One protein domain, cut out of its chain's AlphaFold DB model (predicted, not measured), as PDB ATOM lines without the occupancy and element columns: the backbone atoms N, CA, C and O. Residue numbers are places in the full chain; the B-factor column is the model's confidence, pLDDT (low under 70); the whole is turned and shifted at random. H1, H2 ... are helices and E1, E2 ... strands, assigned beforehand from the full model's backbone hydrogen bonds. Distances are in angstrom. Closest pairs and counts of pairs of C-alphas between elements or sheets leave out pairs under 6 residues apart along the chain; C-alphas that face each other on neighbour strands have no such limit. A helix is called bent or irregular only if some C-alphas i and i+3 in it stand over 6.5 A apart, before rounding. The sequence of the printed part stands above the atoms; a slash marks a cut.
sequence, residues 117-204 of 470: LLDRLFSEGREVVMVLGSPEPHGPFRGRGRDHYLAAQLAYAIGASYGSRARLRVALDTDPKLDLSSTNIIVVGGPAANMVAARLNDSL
ATOM      1  N   LEU A 117     -32.595 -24.263  -6.594       72.00
ATOM      2  CA  LEU A 117     -33.872 -24.387  -5.891       72.00
ATOM      3  C   LEU A 117     -34.830 -23.228  -6.215       72.00
ATOM      4  O   LEU A 117     -36.022 -23.452  -6.415       72.00
ATOM      5  N   LEU A 118     -34.316 -21.998  -6.292       76.88
ATOM      6  CA  LEU A 118     -35.099 -20.825  -6.681       76.88
ATOM      7  C   LEU A 118     -35.376 -20.823  -8.198       76.88
ATOM      8  O   LEU A 118     -36.493 -20.503  -8.592       76.88
ATOM      9  N   ASP A 119     -34.431 -21.271  -9.036       76.38
ATOM     10  CA  ASP A 119     -34.662 -21.471 -10.477       76.38
ATOM     11  C   ASP A 119     -35.872 -22.378 -10.717       76.38
ATOM     12  O   ASP A 119     -36.754 -22.057 -11.516       76.38
ATOM     13  N   ARG A 120     -35.966 -23.494  -9.984       76.88
ATOM     14  CA  ARG A 120     -37.099 -24.421 -10.092       76.88
ATOM     15  C   ARG A 120     -38.428 -23.780  -9.677       76.88
ATOM     16  O   ARG A 120     -39.431 -23.993 -10.349       76.88
ATOM     17  N   LEU A 121     -38.437 -22.937  -8.641       79.50
ATOM     18  CA  LEU A 121     -39.643 -22.219  -8.203       79.50
ATOM     19  C   LEU A 121     -40.167 -21.220  -9.249       79.50
ATOM     20  O   LEU A 121     -41.384 -21.066  -9.360       79.50
ATOM     21  N   PHE A 122     -39.282 -20.564 -10.011       79.06
ATOM     22  CA  PHE A 122     -39.659 -19.542 -11.001       79.06
ATOM     23  C   PHE A 122     -39.744 -20.043 -12.459       79.06
ATOM     24  O   PHE A 122     -40.359 -19.378 -13.292       79.06
ATOM     25  N   SER A 123     -39.166 -21.202 -12.791       69.62
ATOM     26  CA  SER A 123     -39.146 -21.739 -14.168       69.62
ATOM     27  C   SER A 123     -40.452 -22.401 -14.620       69.62
ATOM     28  O   SER A 123     -40.707 -22.471 -15.820       69.62
ATOM     29  N   GLU A 124     -41.324 -22.821 -13.700       67.06
ATOM     30  CA  GLU A 124     -42.596 -23.490 -14.030       67.06
ATOM     31  C   GLU A 124     -43.690 -22.553 -14.590       67.06
ATOM     32  O   GLU A 124     -44.803 -22.994 -14.876       67.06
ATOM     33  N   GLY A 125     -43.429 -21.245 -14.716       65.69
ATOM     34  CA  GLY A 125     -44.375 -20.247 -15.249       65.69
ATOM     35  C   GLY A 125     -45.574 -19.911 -14.343       65.69
ATOM     36  O   GLY A 125     -46.324 -18.970 -14.642       65.69
ATOM     37  N   ARG A 126     -45.728 -20.645 -13.235       72.69
ATOM     38  CA  ARG A 126     -46.707 -20.443 -12.156       72.69
ATOM     39  C   ARG A 126     -46.449 -19.133 -11.399       72.69
ATOM     40  O   ARG A 126     -45.337 -18.609 -11.392       72.69
ATOM     41  N   GLU A 127     -47.485 -18.602 -10.751       80.56
ATOM     42  CA  GLU A 127     -47.317 -17.537  -9.754       80.56
ATOM     43  C   GLU A 127     -46.606 -18.111  -8.519       80.56
ATOM     44  O   GLU A 127     -46.875 -19.247  -8.111       80.56
ATOM     45  N   VAL A 128     -45.701 -17.325  -7.931       87.06
ATOM     46  CA  VAL A 128     -45.039 -17.648  -6.666       87.06
ATOM     47  C   VAL A 128     -45.606 -16.745  -5.580       87.06
ATOM     48  O   VAL A 128     -45.487 -15.525  -5.670       87.06
ATOM     49  N   VAL A 129     -46.207 -17.319  -4.541       90.19
ATOM     50  CA  VAL A 129     -46.786 -16.562  -3.424       90.19
ATOM     51  C   VAL A 129     -45.886 -16.678  -2.198       90.19
ATOM     52  O   VAL A 129     -45.711 -17.756  -1.630       90.19
ATOM     53  N   MET A 130     -45.326 -15.550  -1.766       91.56
ATOM     54  CA  MET A 130     -44.629 -15.426  -0.494       91.56
ATOM     55  C   MET A 130     -45.641 -15.143   0.622       91.56
ATOM     56  O   MET A 130     -46.230 -14.062   0.676       91.56
ATOM     57  N   VAL A 131     -45.846 -16.122   1.500       91.56
ATOM     58  CA  VAL A 131     -46.813 -16.064   2.601       91.56
ATOM     59  C   VAL A 131     -46.104 -15.692   3.897       91.56
ATOM     60  O   VAL A 131     -45.256 -16.440   4.392       91.56
ATOM     61  N   LEU A 132     -46.482 -14.546   4.460       92.94
ATOM     62  CA  LEU A 132     -45.920 -13.999   5.693       92.94
ATOM     63  C   LEU A 132     -46.916 -14.155   6.847       92.94
ATOM     64  O   LEU A 132     -48.108 -13.925   6.662       92.94
ATOM     65  N   GLY A 133     -46.427 -14.490   8.042       89.69
ATOM     66  CA  GLY A 133     -47.264 -14.536   9.245       89.69
ATOM     67  C   GLY A 133     -47.842 -13.161   9.597       89.69
ATOM     68  O   GLY A 133     -47.122 -12.163   9.540       89.69
ATOM     69  N   SER A 134     -49.119 -13.072   9.962       88.00
ATOM     70  CA  SER A 134     -49.758 -11.788  10.275       88.00
ATOM     71  C   SER A 134     -49.083 -11.051  11.451       88.00
ATOM     72  O   SER A 134     -48.721 -11.674  12.456       88.00
ATOM     73  N   PRO A 135     -48.932  -9.710  11.383       87.38
ATOM     74  CA  PRO A 135     -48.467  -8.894  12.505       87.38
ATOM     75  C   PRO A 135     -49.519  -8.739  13.619       87.38
ATOM     76  O   PRO A 135     -49.262  -8.018  14.588       87.38
ATOM     77  N   GLU A 136     -50.681  -9.386  13.523       88.06
ATOM     78  CA  GLU A 136     -51.675  -9.490  14.594       88.06
ATOM     79  C   GLU A 136     -51.632 -10.891  15.241       88.06
ATOM     80  O   GLU A 136     -51.461 -11.878  14.523       88.06
ATOM     81  N   PRO A 137     -51.768 -11.029  16.578       85.44
ATOM     82  CA  PRO A 137     -51.757 -12.337  17.240       85.44
ATOM     83  C   PRO A 137     -52.925 -13.232  16.811       85.44
ATOM     84  O   PRO A 137     -54.088 -12.895  17.045       85.44
ATOM     85  N   HIS A 138     -52.630 -14.394  16.228       82.31
ATOM     86  CA  HIS A 138     -53.645 -15.287  15.658       82.31
ATOM     87  C   HIS A 138     -53.177 -16.759  15.641       82.31
ATOM     88  O   HIS A 138     -52.101 -17.095  16.139       82.31
ATOM     89  N   GLY A 139     -54.007 -17.662  15.107       78.62
ATOM     90  CA  GLY A 139     -53.703 -19.096  15.058       78.62
ATOM     91  C   GLY A 139     -53.735 -19.794  16.434       78.62
ATOM     92  O   GLY A 139     -54.069 -19.172  17.447       78.62
ATOM     93  N   PRO A 140     -53.410 -21.101  16.492       77.62
ATOM     94  CA  PRO A 140     -53.528 -21.904  17.715       77.62
ATOM     95  C   PRO A 140     -52.564 -21.465  18.830       77.62
ATOM     96  O   PRO A 140     -52.913 -21.547  20.004       77.62
ATOM     97  N   PHE A 141     -51.388 -20.945  18.471       82.56
ATOM     98  CA  PHE A 141     -50.357 -20.506  19.419       82.56
ATOM     99  C   PHE A 141     -50.420 -19.006  19.755       82.56
ATOM    100  O   PHE A 141     -49.603 -18.522  20.534       82.56
ATOM    101  N   ARG A 142     -51.368 -18.252  19.166       83.25
ATOM    102  CA  ARG A 142     -51.429 -16.774  19.220       83.25
ATOM    103  C   ARG A 142     -50.108 -16.085  18.854       83.25
ATOM    104  O   ARG A 142     -49.800 -15.010  19.373       83.25
ATOM    105  N   GLY A 143     -49.327 -16.698  17.967       82.25
ATOM    106  CA  GLY A 143     -48.085 -16.112  17.496       82.25
ATOM    107  C   GLY A 143     -48.325 -14.884  16.627       82.25
ATOM    108  O   GLY A 143     -49.437 -14.591  16.184       82.25
ATOM    109  N   ARG A 144     -47.240 -14.145  16.419       87.50
ATOM    110  CA  ARG A 144     -47.209 -12.873  15.705       87.50
ATOM    111  C   ARG A 144     -46.019 -12.902  14.761       87.50
ATOM    112  O   ARG A 144     -44.904 -13.111  15.235       87.50
ATOM    113  N   GLY A 145     -46.231 -12.649  13.473       84.50
ATOM    114  CA  GLY A 145     -45.133 -12.444  12.535       84.50
ATOM    115  C   GLY A 145     -44.293 -11.234  12.953       84.50
ATOM    116  O   GLY A 145     -44.839 -10.155  13.197       84.50
ATOM    117  N   ARG A 146     -42.974 -11.423  13.070       82.88
ATOM    118  CA  ARG A 146     -41.994 -10.358  13.366       82.88
ATOM    119  C   ARG A 146     -40.965 -10.181  12.239       82.88
ATOM    120  O   ARG A 146     -40.301  -9.151  12.162       82.88
ATOM    121  N   ASP A 147     -40.889 -11.151  11.332       78.69
ATOM    122  CA  ASP A 147     -39.779 -11.349  10.394       78.69
ATOM    123  C   ASP A 147     -40.033 -10.763   8.994       78.69
ATOM    124  O   ASP A 147     -39.329 -11.074   8.032       78.69
ATOM    125  N   HIS A 148     -41.029  -9.878   8.851       78.88
ATOM    126  CA  HIS A 148     -41.378  -9.237   7.571       78.88
ATOM    127  C   HIS A 148     -40.201  -8.487   6.930       78.88
ATOM    128  O   HIS A 148     -40.132  -8.366   5.708       78.88
ATOM    129  N   TYR A 149     -39.245  -8.014   7.734       78.56
ATOM    130  CA  TYR A 149     -38.028  -7.368   7.237       78.56
ATOM    131  C   TYR A 149     -37.079  -8.352   6.525       78.56
ATOM    132  O   TYR A 149     -36.424  -7.963   5.559       78.56
ATOM    133  N   LEU A 150     -37.041  -9.627   6.936       80.75
ATOM    134  CA  LEU A 150     -36.292 -10.681   6.241       80.75
ATOM    135  C   LEU A 150     -36.965 -11.038   4.913       80.75
ATOM    136  O   LEU A 150     -36.287 -11.196   3.900       80.75
ATOM    137  N   ALA A 151     -38.301 -11.070   4.883       82.44
ATOM    138  CA  ALA A 151     -39.058 -11.247   3.646       82.44
ATOM    139  C   ALA A 151     -38.782 -10.129   2.624       82.44
ATOM    140  O   ALA A 151     -38.615 -10.413   1.440       82.44
ATOM    141  N   ALA A 152     -38.655  -8.874   3.071       80.38
ATOM    142  CA  ALA A 152     -38.278  -7.760   2.199       80.38
ATOM    143  C   ALA A 152     -36.860  -7.921   1.610       80.38
ATOM    144  O   ALA A 152     -36.657  -7.676   0.419       80.38
ATOM    145  N   GLN A 153     -35.889  -8.388   2.406       79.75
ATOM    146  CA  GLN A 153     -34.533  -8.688   1.921       79.75
ATOM    147  C   GLN A 153     -34.530  -9.850   0.915       79.75
ATOM    148  O   GLN A 153     -33.892  -9.753  -0.136       79.75
ATOM    149  N   LEU A 154     -35.282 -10.919   1.195       82.44
ATOM    150  CA  LEU A 154     -35.434 -12.066   0.300       82.44
ATOM    151  C   LEU A 154     -36.104 -11.671  -1.024       82.44
ATOM    152  O   LEU A 154     -35.618 -12.042  -2.091       82.44
ATOM    153  N   ALA A 155     -37.171 -10.869  -0.977       83.38
ATOM    154  CA  ALA A 155     -37.835 -10.342  -2.166       83.38
ATOM    155  C   ALA A 155     -36.890  -9.471  -3.016       83.38
ATOM    156  O   ALA A 155     -36.888  -9.596  -4.240       83.38
ATOM    157  N   TYR A 156     -36.034  -8.653  -2.390       79.81
ATOM    158  CA  TYR A 156     -35.012  -7.877  -3.101       79.81
ATOM    159  C   TYR A 156     -33.952  -8.776  -3.759       79.81
ATOM    160  O   TYR A 156     -33.607  -8.564  -4.919       79.81
ATOM    161  N   ALA A 157     -33.470  -9.812  -3.064       77.00
ATOM    162  CA  ALA A 157     -32.502 -10.767  -3.614       77.00
ATOM    163  C   ALA A 157     -33.076 -11.578  -4.795       77.00
ATOM    164  O   ALA A 157     -32.393 -11.781  -5.803       77.00
ATOM    165  N   ILE A 158     -34.347 -11.988  -4.703       80.69
ATOM    166  CA  ILE A 158     -35.093 -12.624  -5.797       80.69
ATOM    167  C   ILE A 158     -35.251 -11.642  -6.966       80.69
ATOM    168  O   ILE A 158     -34.870 -11.968  -8.088       80.69
ATOM    169  N   GLY A 159     -35.738 -10.422  -6.720       77.81
ATOM    170  CA  GLY A 159     -35.909  -9.399  -7.755       77.81
ATOM    171  C   GLY A 159     -34.604  -9.057  -8.481       77.81
ATOM    172  O   GLY A 159     -34.593  -8.960  -9.705       77.81
ATOM    173  N   ALA A 160     -33.487  -8.966  -7.756       73.50
ATOM    174  CA  ALA A 160     -32.167  -8.711  -8.329       73.50
ATOM    175  C   ALA A 160     -31.626  -9.871  -9.189       73.50
ATOM    176  O   ALA A 160     -30.844  -9.629 -10.105       73.50
ATOM    177  N   SER A 161     -32.030 -11.115  -8.904       73.44
ATOM    178  CA  SER A 161     -31.533 -12.315  -9.603       73.44
ATOM    179  C   SER A 161     -32.422 -12.743 -10.777       73.44
ATOM    180  O   SER A 161     -31.915 -13.214 -11.791       73.44
ATOM    181  N   TYR A 162     -33.741 -12.573 -10.650       73.75
ATOM    182  CA  TYR A 162     -34.745 -13.074 -11.600       73.75
ATOM    183  C   TYR A 162     -35.490 -11.963 -12.355       73.75
ATOM    184  O   TYR A 162     -36.093 -12.231 -13.398       73.75
ATOM    185  N   GLY A 163     -35.462 -10.719 -11.863       73.19
ATOM    186  CA  GLY A 163     -36.144  -9.581 -12.481       73.19
ATOM    187  C   GLY A 163     -37.626  -9.859 -12.742       73.19
ATOM    188  O   GLY A 163     -38.334 -10.401 -11.895       73.19
ATOM    189  N   SER A 164     -38.087  -9.549 -13.954       66.56
ATOM    190  CA  SER A 164     -39.467  -9.784 -14.404       66.56
ATOM    191  C   SER A 164     -39.873 -11.262 -14.522       66.56
ATOM    192  O   SER A 164     -41.060 -11.544 -14.682       66.56
ATOM    193  N   ARG A 165     -38.935 -12.220 -14.416       67.56
ATOM    194  CA  ARG A 165     -39.265 -13.657 -14.339       67.56
ATOM    195  C   ARG A 165     -39.823 -14.044 -12.969       67.56
ATOM    196  O   ARG A 165     -40.590 -14.998 -12.879       67.56
ATOM    197  N   ALA A 166     -39.491 -13.295 -11.914       69.19
ATOM    198  CA  ALA A 166     -40.095 -13.486 -10.604       69.19
ATOM    199  C   ALA A 166     -41.531 -12.944 -10.595       69.19
ATOM    200  O   ALA A 166     -41.783 -11.809 -10.192       69.19
ATOM    201  N   ARG A 167     -42.491 -13.787 -10.997       79.69
ATOM    202  CA  ARG A 167     -43.935 -13.589 -10.764       79.69
ATOM    203  C   ARG A 167     -44.262 -13.778  -9.277       79.69
ATOM    204  O   ARG A 167     -44.978 -14.701  -8.902       79.69
ATOM    205  N   LEU A 168     -43.653 -12.942  -8.439       85.75
ATOM    206  CA  LEU A 168     -43.696 -13.022  -6.987       85.75
ATOM    207  C   LEU A 168     -44.789 -12.102  -6.434       85.75
ATOM    208  O   LEU A 168     -44.691 -10.879  -6.525       85.75
ATOM    209  N   ARG A 169     -45.797 -12.696  -5.801       87.94
ATOM    210  CA  ARG A 169     -46.812 -12.001  -5.009       87.94
ATOM    211  C   ARG A 169     -46.514 -12.175  -3.525       87.94
ATOM    212  O   ARG A 169     -46.045 -13.225  -3.106       87.94
ATOM    213  N   VAL A 170     -46.828 -11.167  -2.714       88.56
ATOM    214  CA  VAL A 170     -46.772 -11.257  -1.246       88.56
ATOM    215  C   VAL A 170     -48.195 -11.295  -0.690       88.56
ATOM    216  O   VAL A 170     -49.064 -10.564  -1.167       88.56
ATOM    217  N   ALA A 171     -48.435 -12.141   0.309       90.56
ATOM    218  CA  ALA A 171     -49.702 -12.227   1.031       90.56
ATOM    219  C   ALA A 171     -49.470 -12.479   2.529       90.56
ATOM    220  O   ALA A 171     -48.425 -12.997   2.930       90.56
ATOM    221  N   LEU A 172     -50.458 -12.130   3.356       90.69
ATOM    222  CA  LEU A 172     -50.506 -12.576   4.748       90.69
ATOM    223  C   LEU A 172     -51.195 -13.938   4.824       90.69
ATOM    224  O   LEU A 172     -52.162 -14.183   4.108       90.69
ATOM    225  N   ASP A 173     -50.746 -14.793   5.733       87.69
ATOM    226  CA  ASP A 173     -51.368 -16.087   6.040       87.69
ATOM    227  C   ASP A 173     -52.822 -15.992   6.543       87.69
ATOM    228  O   ASP A 173     -53.573 -16.965   6.462       87.69
ATOM    229  N   THR A 174     -53.232 -14.813   7.014       87.06
ATOM    230  CA  THR A 174     -54.612 -14.469   7.383       87.06
ATOM    231  C   THR A 174     -55.447 -13.867   6.245       87.06
ATOM    232  O   THR A 174     -56.602 -13.516   6.486       87.06
ATOM    233  N   ASP A 175     -54.917 -13.693   5.024       87.44
ATOM    234  CA  ASP A 175     -55.690 -13.153   3.893       87.44
ATOM    235  C   ASP A 175     -56.809 -14.140   3.488       87.44
ATOM    236  O   ASP A 175     -56.525 -15.243   3.017       87.44
ATOM    237  N   PRO A 176     -58.104 -13.776   3.609       78.88
ATOM    238  CA  PRO A 176     -59.210 -14.664   3.249       78.88
ATOM    239  C   PRO A 176     -59.319 -14.933   1.739       78.88
ATOM    240  O   PRO A 176     -60.142 -15.754   1.335       78.88
ATOM    241  N   LYS A 177     -58.541 -14.236   0.899       80.75
ATOM    242  CA  LYS A 177     -58.431 -14.463  -0.552       80.75
ATOM    243  C   LYS A 177     -57.224 -15.330  -0.930       80.75
ATOM    244  O   LYS A 177     -56.951 -15.479  -2.122       80.75
ATOM    245  N   LEU A 178     -56.488 -15.859   0.047       81.69
ATOM    246  CA  LEU A 178     -55.303 -16.676  -0.181       81.69
ATOM    247  C   LEU A 178     -55.691 -18.075  -0.688       81.69
ATOM    248  O   LEU A 178     -55.976 -18.980   0.095       81.69
ATOM    249  N   ASP A 179     -55.706 -18.239  -2.009       79.69
ATOM    250  CA  ASP A 179     -55.693 -19.541  -2.675       79.69
ATOM    251  C   ASP A 179     -54.245 -19.890  -3.030       79.69
ATOM    252  O   ASP A 179     -53.507 -19.059  -3.558       79.69
ATOM    253  N   LEU A 180     -53.844 -21.109  -2.686       78.88
ATOM    254  CA  LEU A 180     -52.491 -21.635  -2.867       78.88
ATOM    255  C   LEU A 180     -52.510 -22.982  -3.611       78.88
ATOM    256  O   LEU A 180     -51.500 -23.678  -3.668       78.88
ATOM    257  N   SER A 181     -53.666 -23.388  -4.149       73.31
ATOM    258  CA  SER A 181     -53.877 -24.721  -4.730       73.31
ATOM    259  C   SER A 181     -53.154 -24.959  -6.065       73.31
ATOM    260  O   SER A 181     -52.981 -26.108  -6.466       73.31
ATOM    261  N   SER A 182     -52.722 -23.894  -6.748       71.56
ATOM    262  CA  SER A 182     -52.079 -23.936  -8.072       71.56
ATOM    263  C   SER A 182     -50.839 -23.032  -8.198       71.56
ATOM    264  O   SER A 182     -50.371 -22.764  -9.307       71.56
ATOM    265  N   THR A 183     -50.291 -22.575  -7.069       81.38
ATOM    266  CA  THR A 183     -49.164 -21.631  -6.994       81.38
ATOM    267  C   THR A 183     -47.953 -22.262  -6.323       81.38
ATOM    268  O   THR A 183     -48.108 -23.031  -5.375       81.38
ATOM    269  N   ASN A 184     -46.750 -21.852  -6.718       85.50
ATOM    270  CA  ASN A 184     -45.545 -22.167  -5.954       85.50
ATOM    271  C   ASN A 184     -45.507 -21.273  -4.698       85.50
ATOM    272  O   ASN A 184     -45.938 -20.122  -4.743       85.50
ATOM    273  N   ILE A 185     -45.044 -21.788  -3.556       86.44
ATOM    274  CA  ILE A 185     -45.221 -21.122  -2.252       86.44
ATOM    275  C   ILE A 185     -43.865 -20.911  -1.578       86.44
ATOM    276  O   ILE A 185     -43.079 -21.847  -1.455       86.44
ATOM    277  N   ILE A 186     -43.615 -19.698  -1.084       88.81
ATOM    278  CA  ILE A 186     -42.505 -19.396  -0.170       88.81
ATOM    279  C   ILE A 186     -43.118 -19.021   1.180       88.81
ATOM    280  O   ILE A 186     -43.723 -17.962   1.316       88.81
ATOM    281  N   VAL A 187     -42.984 -19.878   2.187       87.12
ATOM    282  CA  VAL A 187     -43.524 -19.614   3.530       87.12
ATOM    283  C   VAL A 187     -42.421 -19.017   4.400       87.12
ATOM    284  O   VAL A 187     -41.352 -19.607   4.523       87.12
ATOM    285  N   VAL A 188     -42.669 -17.848   4.999       87.69
ATOM    286  CA  VAL A 188     -41.705 -17.175   5.887       87.69
ATOM    287  C   VAL A 188     -42.226 -17.181   7.325       87.69
ATOM    288  O   VAL A 188     -43.348 -16.738   7.594       87.69
ATOM    289  N   GLY A 189     -41.387 -17.657   8.247       82.62
ATOM    290  CA  GLY A 189     -41.695 -17.804   9.671       82.62
ATOM    291  C   GLY A 189     -42.164 -19.213  10.058       82.62
ATOM    292  O   GLY A 189     -42.682 -19.967   9.236       82.62
ATOM    293  N   GLY A 190     -41.961 -19.571  11.329       84.56
ATOM    294  CA  GLY A 190     -42.317 -20.884  11.876       84.56
ATOM    295  C   GLY A 190     -43.815 -21.061  12.185       84.56
ATOM    296  O   GLY A 190     -44.575 -20.088  12.214       84.56
ATOM    297  N   PRO A 191     -44.258 -22.295  12.493       86.31
ATOM    298  CA  PRO A 191     -45.670 -22.647  12.683       86.31
ATOM    299  C   PRO A 191     -46.334 -22.006  13.910       86.31
ATOM    300  O   PRO A 191     -47.558 -21.983  14.003       86.31
ATOM    301  N   ALA A 192     -45.557 -21.448  14.841       85.31
ATOM    302  CA  ALA A 192     -46.101 -20.624  15.916       85.31
ATOM    303  C   ALA A 192     -46.753 -19.333  15.383       85.31
ATOM    304  O   ALA A 192     -47.762 -18.893  15.930       85.31
ATOM    305  N   ALA A 193     -46.183 -18.737  14.326       85.44
ATOM    306  CA  ALA A 193     -46.510 -17.398  13.830       85.44
ATOM    307  C   ALA A 193     -47.052 -17.357  12.390       85.44
ATOM    308  O   ALA A 193     -47.460 -16.285  11.949       85.44
ATOM    309  N   ASN A 194     -47.035 -18.483  11.666       87.81
ATOM    310  CA  ASN A 194     -47.537 -18.595  10.297       87.81
ATOM    311  C   ASN A 194     -48.493 -19.799  10.162       87.81
ATOM    312  O   ASN A 194     -48.085 -20.951  10.325       87.81
ATOM    313  N   MET A 195     -49.770 -19.555   9.850       86.00
ATOM    314  CA  MET A 195     -50.804 -20.593   9.727       86.00
ATOM    315  C   MET A 195     -50.573 -21.568   8.566       86.00
ATOM    316  O   MET A 195     -50.984 -22.728   8.658       86.00
ATOM    317  N   VAL A 196     -49.913 -21.139   7.486       86.62
ATOM    318  CA  VAL A 196     -49.551 -22.036   6.377       86.62
ATOM    319  C   VAL A 196     -48.397 -22.943   6.800       86.62
ATOM    320  O   VAL A 196     -48.485 -24.153   6.587       86.62
ATOM    321  N   ALA A 197     -47.390 -22.410   7.502       86.56
ATOM    322  CA  ALA A 197     -46.348 -23.235   8.121       86.56
ATOM    323  C   ALA A 197     -46.953 -24.244   9.111       86.56
ATOM    324  O   ALA A 197     -46.631 -25.425   9.043       86.56
ATOM    325  N   ALA A 198     -47.885 -23.817   9.972       85.69
ATOM    326  CA  ALA A 198     -48.568 -24.688  10.934       85.69
ATOM    327  C   ALA A 198     -49.323 -25.846  10.267       85.69
ATOM    328  O   ALA A 198     -49.222 -26.982  10.720       85.69
ATOM    329  N   ARG A 199     -50.047 -25.573   9.173       83.75
ATOM    330  CA  ARG A 199     -50.774 -26.595   8.406       83.75
ATOM    331  C   ARG A 199     -49.838 -27.604   7.735       83.75
ATOM    332  O   ARG A 199     -50.199 -28.772   7.636       83.75
ATOM    333  N   LEU A 200     -48.680 -27.159   7.246       83.88
ATOM    334  CA  LEU A 200     -47.733 -28.013   6.525       83.88
ATOM    335  C   LEU A 200     -46.773 -28.764   7.460       83.88
ATOM    336  O   LEU A 200     -46.326 -29.851   7.104       83.88
ATOM    337  N   ASN A 201     -46.483 -28.238   8.654       87.06
ATOM    338  CA  ASN A 201     -45.439 -28.722   9.565       87.06
ATOM    339  C   ASN A 201     -45.404 -30.250   9.741       87.06
ATOM    340  O   ASN A 201     -44.355 -30.869   9.589       87.06
ATOM    341  N   ASP A 202     -46.553 -30.877   9.999       85.12
ATOM    342  CA  ASP A 202     -46.618 -32.313  10.297       85.12
ATOM    343  C   ASP A 202     -46.488 -33.217   9.063       85.12
ATOM    344  O   ASP A 202     -46.420 -34.439   9.199       85.12
ATOM    345  N   SER A 203     -46.390 -32.638   7.868       84.56
ATOM    346  CA  SER A 203     -46.081 -33.340   6.617       84.56
ATOM    347  C   SER A 203     -44.633 -33.152   6.148       84.56
ATOM    348  O   SER A 203     -44.184 -33.897   5.279       84.56
ATOM    349  N   LEU A 204     -43.875 -32.219   6.741       85.62
ATOM    350  CA  LEU A 204     -42.495 -31.943   6.332       85.62
ATOM    351  C   LEU A 204     -41.511 -33.042   6.801       85.62
ATOM    352  O   LEU A 204     -41.685 -33.601   7.894       85.62
TER     353      LEU A 204
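This is residues 117 to 204 of the 470 residues of the protein "TIGR00725 family protein" of Thermofilum sp (UniProt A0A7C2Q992). Three parallel strands form a small sheet, E2 E1 E3, with long helix H2 along one face, H3 across the other, and H1 near the strands' beginnings. The 88-residue printed part, of mixed class, has named elements H1 E1 H2 E2 E3 H3; it is compact (radius of gyration of the C-alphas 13.0 A), spanning 36 by 26 by 24 A.

E1, residues 128 to 132, is parallel to E2, 168 to 172 (N 130 to O 169, 2.8 A), and E3, 184 to 188 (N 129 to O 184, 2.8 A). H2, 148 to 165, irregular (C-alphas 161 and 164 are 9.6 A apart), has height 9.2 A over the sheet; E1, H2, E2 form a strand-helix-strand unit, a right-handed crossover joining parallel neighbours. On the opposite face, H3, 195 to 201, has closest C-alphas Val 187 and Ala 197, 6.5 A, to E3. H1, 117 to 123, is on the sheet. Every O i to N i+4 pair is within hydrogen-bond range in H1 and H3, 12 of 14 in H2.

H2 spans 22.5 A. C-alpha 117 is at (-33.872, -24.387, -5.891), C-alpha 201 at (-45.439, -28.722, 9.565).

The printed part has no cut; links E1 to H2 and E2 to E3 are long. Residues 123 to 125 and 164 to 166 have pLDDT under 70.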